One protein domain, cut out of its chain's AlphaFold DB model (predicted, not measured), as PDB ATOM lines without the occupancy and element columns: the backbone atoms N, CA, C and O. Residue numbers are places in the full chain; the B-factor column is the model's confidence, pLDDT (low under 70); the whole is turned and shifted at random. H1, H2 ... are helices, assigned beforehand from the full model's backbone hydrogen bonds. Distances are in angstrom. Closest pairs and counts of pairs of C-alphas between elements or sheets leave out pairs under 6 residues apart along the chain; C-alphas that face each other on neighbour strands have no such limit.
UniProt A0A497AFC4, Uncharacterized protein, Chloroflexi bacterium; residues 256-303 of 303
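Overview. This is residues 256 to 303 of the 303 residues of an uncharacterized protein of Chloroflexi bacterium (UniProt A0A497AFC4). A short helix, H1, and a longer one, H2, slant past each other and touch over a small area, and a wide loop, residues 268 to 281, joins them at one end of a rod. Residues 296 to 303 stick out at the other end. The printed part has 48 residues with two named helices and no named strand: all helix. It is loose, with a radius of gyration of the C-alphas of 13.3 A, and spans 44 by 18 by 15 A.

Along the chain. H1, residues 257 to 267, begins with C-alpha 257 at (54.503, 5.615, 48.552) and is 15.6 A long. H2, residues 282 to 300, is 27.6 A long and ends with C-alpha 300 at (56.678, 25.110, 48.071).

Arrangement. H1 and H2 touch, H2 with residues 288 to 292 alone; the closest C-alphas, of Gln 262 and Ile 288, are 6.6 A apart. They run opposite ways at a steep tilt of 49 degrees. In H2 every O i to N i+4 pair is within hydrogen-bond range; in H1 3 of 7 are, beside 6 of 8 O i to N i+3 pairs.

Size, cuts and confidence. The C-alphas farthest apart, of Lys 273 and Glu 303, are 44.3 A apart. The printed part has no cut, and the link from H1 to H2 is long. The pLDDT is under 70 in residues 268 to 280 and 300 to 303.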
ATOM      1  N   PRO A 256      54.405  10.404  47.787       95.06
ATOM      2  CA  PRO A 256      55.362   9.329  48.037       95.06
ATOM      3  C   PRO A 256      54.701   8.079  48.626       95.06
ATOM      4  O   PRO A 256      53.858   8.185  49.519       95.06
ATOM      5  N   LEU A 257      55.114   6.894  48.163       93.38
ATOM      6  CA  LEU A 257      54.503   5.615  48.552       93.38
ATOM      7  C   LEU A 257      54.429   5.440  50.078       93.38
ATOM      8  O   LEU A 257      53.375   5.103  50.599       93.38
ATOM      9  N   ALA A 258      55.502   5.785  50.795       91.06
ATOM     10  CA  ALA A 258      55.555   5.700  52.256       91.06
ATOM     11  C   ALA A 258      54.501   6.567  52.977       91.06
ATOM     12  O   ALA A 258      54.084   6.228  54.081       91.06
ATOM     13  N   ILE A 259      54.075   7.686  52.377       92.00
ATOM     14  CA  ILE A 259      52.996   8.530  52.914       92.00
ATOM     15  C   ILE A 259      51.642   7.937  52.515       92.00
ATOM     16  O   ILE A 259      50.755   7.827  53.357       92.00
ATOM     17  N   ARG A 260      51.487   7.495  51.259       93.88
ATOM     18  CA  ARG A 260      50.254   6.842  50.791       93.88
ATOM     19  C   ARG A 260      49.886   5.610  51.607       93.88
ATOM     20  O   ARG A 260      48.731   5.485  51.984       93.88
ATOM     21  N   GLU A 261      50.846   4.761  51.961       91.19
ATOM     22  CA  GLU A 261      50.596   3.591  52.813       91.19
ATOM     23  C   GLU A 261      50.027   3.969  54.188       91.19
ATOM     24  O   GLU A 261      49.220   3.230  54.751       91.19
ATOM     25  N   GLN A 262      50.414   5.126  54.736       89.56
ATOM     26  CA  GLN A 262      49.827   5.640  55.975       89.56
ATOM     27  C   GLN A 262      48.420   6.203  55.734       89.56
ATOM     28  O   GLN A 262      47.507   5.934  56.513       89.56
ATOM     29  N   LEU A 263      48.226   6.953  54.644       92.12
ATOM     30  CA  LEU A 263      46.926   7.515  54.267       92.12
ATOM     31  C   LEU A 263      45.897   6.430  53.926       92.12
ATOM     32  O   LEU A 263      44.725   6.575  54.266       92.12
ATOM     33  N   ASP A 264      46.314   5.318  53.324       92.31
ATOM     34  CA  ASP A 264      45.439   4.198  52.977       92.31
ATOM     35  C   ASP A 264      44.847   3.519  54.219       92.31
ATOM     36  O   ASP A 264      43.727   3.009  54.164       92.31
ATOM     37  N   ARG A 265      45.509   3.609  55.382       88.06
ATOM     38  CA  ARG A 265      44.931   3.160  56.664       88.06
ATOM     39  C   ARG A 265      43.669   3.943  57.028       88.06
ATOM     40  O   ARG A 265      42.765   3.390  57.652       88.06
ATOM     41  N   LEU A 266      43.551   5.194  56.571       88.44
ATOM     42  CA  LEU A 266      42.367   6.034  56.783       88.44
ATOM     43  C   LEU A 266      41.135   5.542  56.000       88.44
ATOM     44  O   LEU A 266      40.029   6.013  56.263       88.44
ATOM     45  N   ARG A 267      41.285   4.597  55.055       86.81
ATOM     46  CA  ARG A 267      40.159   3.947  54.349       86.81
ATOM     47  C   ARG A 267      39.384   2.981  55.243       86.81
ATOM     48  O   ARG A 267      38.224   2.695  54.970       86.81
ATOM     49  N   HIS A 268      40.032   2.465  56.284       68.50
ATOM     50  CA  HIS A 268      39.495   1.423  57.160       68.50
ATOM     51  C   HIS A 268      39.041   1.955  58.519       68.50
ATOM     52  O   HIS A 268      38.653   1.171  59.383       68.50
ATOM     53  N   VAL A 269      39.058   3.277  58.717       62.19
ATOM     54  CA  VAL A 269      38.482   3.908  59.906       62.19
ATOM     55  C   VAL A 269      36.959   3.801  59.799       62.19
ATOM     56  O   VAL A 269      36.276   4.675  59.269       62.19
ATOM     57  N   VAL A 270      36.429   2.665  60.253       53.16
ATOM     58  CA  VAL A 270      34.998   2.455  60.447       53.16
ATOM     59  C   VAL A 270      34.641   3.112  61.771       53.16
ATOM     60  O   VAL A 270      34.987   2.607  62.836       53.16
ATOM     61  N   TYR A 271      33.953   4.249  61.700       55.50
ATOM     62  CA  TYR A 271      33.559   5.033  62.873       55.50
ATOM     63  C   TYR A 271      32.594   4.306  63.830       55.50
ATOM     64  O   TYR A 271      32.384   4.804  64.929       55.50
ATOM     65  N   ASP A 272      32.054   3.136  63.454       41.94
ATOM     66  CA  ASP A 272      30.973   2.460  64.193       41.94
ATOM     67  C   ASP A 272      31.223   1.004  64.644       41.94
ATOM     68  O   ASP A 272      30.328   0.429  65.261       41.94
ATOM     69  N   LYS A 273      32.386   0.373  64.395       34.50
ATOM     70  CA  LYS A 273      32.773  -0.931  65.011       34.50
ATOM     71  C   LYS A 273      34.168  -1.401  64.562       34.50
ATOM     72  O   LYS A 273      34.465  -1.315  63.372       34.50
ATOM     73  N   PRO A 274      34.992  -1.993  65.452       35.91
ATOM     74  CA  PRO A 274      36.289  -2.537  65.075       35.91
ATOM     75  C   PRO A 274      36.116  -3.934  64.466       35.91
ATOM     76  O   PRO A 274      35.939  -4.918  65.180       35.91
ATOM     77  N   VAL A 275      36.182  -4.035  63.139       34.81
ATOM     78  CA  VAL A 275      36.494  -5.302  62.463       34.81
ATOM     79  C   VAL A 275      37.574  -5.004  61.427       34.81
ATOM     80  O   VAL A 275      37.291  -4.596  60.306       34.81
ATOM     81  N   GLY A 276      38.831  -5.128  61.851       46.94
ATOM     82  CA  GLY A 276      40.019  -4.794  61.065       46.94
ATOM     83  C   GLY A 276      41.235  -4.558  61.968       46.94
ATOM     84  O   GLY A 276      41.070  -4.576  63.191       46.94
ATOM     85  N   PRO A 277      42.445  -4.365  61.403       42.34
ATOM     86  CA  PRO A 277      43.626  -4.012  62.194       42.34
ATOM     87  C   PRO A 277      43.276  -2.814  63.087       42.34
ATOM     88  O   PRO A 277      42.525  -1.942  62.657       42.34
ATOM     89  N   GLY A 278      43.726  -2.849  64.344       48.66
ATOM     90  CA  GLY A 278      43.219  -1.998  65.427       48.66
ATOM     91  C   GLY A 278      43.146  -0.493  65.108       48.66
ATOM     92  O   GLY A 278      43.778  -0.024  64.161       48.66
ATOM     93  N   PRO A 279      42.372   0.278  65.895       60.69
ATOM     94  CA  PRO A 279      42.199   1.712  65.670       60.69
ATOM     95  C   PRO A 279      43.555   2.426  65.594       60.69
ATOM     96  O   PRO A 279      44.450   2.148  66.391       60.69
ATOM     97  N   ILE A 280      43.690   3.347  64.633       68.75
ATOM     98  CA  ILE A 280      44.911   4.140  64.425       68.75
ATOM     99  C   ILE A 280      45.254   4.878  65.724       68.75
ATOM    100  O   ILE A 280      44.427   5.624  66.259       68.75
ATOM    101  N   THR A 281      46.474   4.676  66.215       77.75
ATOM    102  CA  THR A 281      46.971   5.268  67.463       77.75
ATOM    103  C   THR A 281      47.204   6.777  67.324       77.75
ATOM    104  O   THR A 281      47.406   7.297  66.228       77.75
ATOM    105  N   GLU A 282      47.216   7.513  68.440       75.38
ATOM    106  CA  GLU A 282      47.492   8.962  68.422       75.38
ATOM    107  C   GLU A 282      48.895   9.297  67.882       75.38
ATOM    108  O   GLU A 282      49.074  10.306  67.198       75.38
ATOM    109  N   GLU A 283      49.885   8.428  68.114       76.69
ATOM    110  CA  GLU A 283      51.229   8.579  67.545       76.69
ATOM    111  C   GLU A 283      51.215   8.454  66.017       76.69
ATOM    112  O   GLU A 283      51.833   9.260  65.318       76.69
ATOM    113  N   GLU A 284      50.460   7.494  65.478       79.44
ATOM    114  CA  GLU A 284      50.290   7.326  64.033       79.44
ATOM    115  C   GLU A 284      49.535   8.502  63.407       79.44
ATOM    116  O   GLU A 284      49.929   8.986  62.347       79.44
ATOM    117  N   LYS A 285      48.492   9.012  64.074       80.56
ATOM    118  CA  LYS A 285      47.771  10.217  63.637       80.56
ATOM    119  C   LYS A 285      48.713  11.414  63.529       80.56
ATOM    120  O   LYS A 285      48.709  12.101  62.509       80.56
ATOM    121  N   LYS A 286      49.539  11.644  64.554       82.25
ATOM    122  CA  LYS A 286      50.526  12.731  64.563       82.25
ATOM    123  C   LYS A 286      51.548  12.569  63.437       82.25
ATOM    124  O   LYS A 286      51.816  13.524  62.718       82.25
ATOM    125  N   LYS A 287      52.044  11.348  63.232       84.62
ATOM    126  CA  LYS A 287      52.985  11.033  62.154       84.62
ATOM    127  C   LYS A 287      52.414  11.346  60.767       84.62
ATOM    128  O   LYS A 287      53.106  11.964  59.964       84.62
ATOM    129  N   ILE A 288      51.153  10.987  60.510       82.56
ATOM    130  CA  ILE A 288      50.474  11.294  59.241       82.56
ATOM    131  C   ILE A 288      50.451  12.805  58.992       82.56
ATOM    132  O   ILE A 288      50.760  13.252  57.888       82.56
ATOM    133  N   VAL A 289      50.093  13.596  60.007       84.19
ATOM    134  CA  VAL A 289      50.048  15.062  59.891       84.19
ATOM    135  C   VAL A 289      51.441  15.623  59.598       84.19
ATOM    136  O   VAL A 289      51.599  16.361  58.626       84.19
ATOM    137  N   ASP A 290      52.452  15.216  60.369       86.00
ATOM    138  CA  ASP A 290      53.832  15.688  60.210       86.00
ATOM    139  C   ASP A 290      54.398  15.365  58.813       86.00
ATOM    140  O   ASP A 290      55.091  16.186  58.204       86.00
ATOM    141  N   ASP A 291      54.113  14.174  58.283       86.00
ATOM    142  CA  ASP A 291      54.588  13.748  56.964       86.00
ATOM    143  C   ASP A 291      53.885  14.509  55.826       86.00
ATOM    144  O   ASP A 291      54.540  14.911  54.856       86.00
ATOM    145  N   VAL A 292      52.581  14.786  55.960       83.12
ATOM    146  CA  VAL A 292      51.828  15.629  55.015       83.12
ATOM    147  C   VAL A 292      52.375  17.057  55.011       83.12
ATOM    148  O   VAL A 292      52.620  17.615  53.942       83.12
ATOM    149  N   GLU A 293      52.633  17.646  56.179       85.56
ATOM    150  CA  GLU A 293      53.207  18.991  56.266       85.56
ATOM    151  C   GLU A 293      54.597  19.075  55.622       85.56
ATOM    152  O   GLU A 293      54.877  20.007  54.863       85.56
ATOM    153  N   LYS A 294      55.467  18.088  55.873       86.50
ATOM    154  CA  LYS A 294      56.795  18.015  55.239       86.50
ATOM    155  C   LYS A 294      56.698  17.905  53.721       86.50
ATOM    156  O   LYS A 294      57.502  18.520  53.022       86.50
ATOM    157  N   PHE A 295      55.741  17.133  53.209       84.94
ATOM    158  CA  PHE A 295      55.513  17.004  51.772       84.94
ATOM    159  C   PHE A 295      55.150  18.353  51.135       84.94
ATOM    160  O   PHE A 295      55.759  18.738  50.137       84.94
ATOM    161  N   PHE A 296      54.228  19.108  51.740       84.00
ATOM    162  CA  PHE A 296      53.844  20.426  51.231       84.00
ATOM    163  C   PHE A 296      54.970  21.461  51.330       84.00
ATOM    164  O   PHE A 296      55.158  22.224  50.384       84.00
ATOM    165  N   LYS A 297      55.767  21.455  52.411       83.12
ATOM    166  CA  LYS A 297      56.940  22.343  52.536       83.12
ATOM    167  C   LYS A 297      57.947  22.125  51.406       83.12
ATOM    168  O   LYS A 297      58.319  23.078  50.737       83.12
ATOM    169  N   LYS A 298      58.298  20.867  51.118       78.75
ATOM    170  CA  LYS A 298      59.226  20.530  50.024       78.75
ATOM    171  C   LYS A 298      58.722  20.957  48.646       78.75
ATOM    172  O   LYS A 298      59.527  21.261  47.776       78.75
ATOM    173  N   ARG A 299      57.404  20.946  48.431       76.38
ATOM    174  CA  ARG A 299      56.797  21.364  47.161       76.38
ATOM    175  C   ARG A 299      56.797  22.888  46.994       76.38
ATOM    176  O   ARG A 299      56.956  23.347  45.876       76.38
ATOM    177  N   GLY A 300      56.643  23.642  48.084       62.41
ATOM    178  CA  GLY A 300      56.678  25.110  48.071       62.41
ATOM    179  C   GLY A 300      58.082  25.726  48.025       62.41
ATOM    180  O   GLY A 300      58.209  26.881  47.654       62.41
ATOM    181  N   GLU A 301      59.131  24.978  48.382       56.00
ATOM    182  CA  GLU A 301      60.540  25.408  48.257       56.00
ATOM    183  C   GLU A 301      61.126  25.173  46.845       56.00
ATOM    184  O   GLU A 301      62.275  25.527  46.591       56.00
ATOM    185  N   GLY A 302      60.363  24.538  45.946       44.25
ATOM    186  CA  GLY A 302      60.783  24.168  44.588       44.25
ATOM    187  C   GLY A 302      60.155  24.989  43.454       44.25
ATOM    188  O   GLY A 302      60.343  24.615  42.295       44.25
ATOM    189  N   GLU A 303      59.415  26.054  43.777       38.88
ATOM    190  CA  GLU A 303      58.935  27.100  42.849       38.88
ATOM    191  C   GLU A 303      59.699  28.408  43.094       38.88
ATOM    192  O   GLU A 303      59.977  29.113  42.097       38.88
TER     193      GLU A 303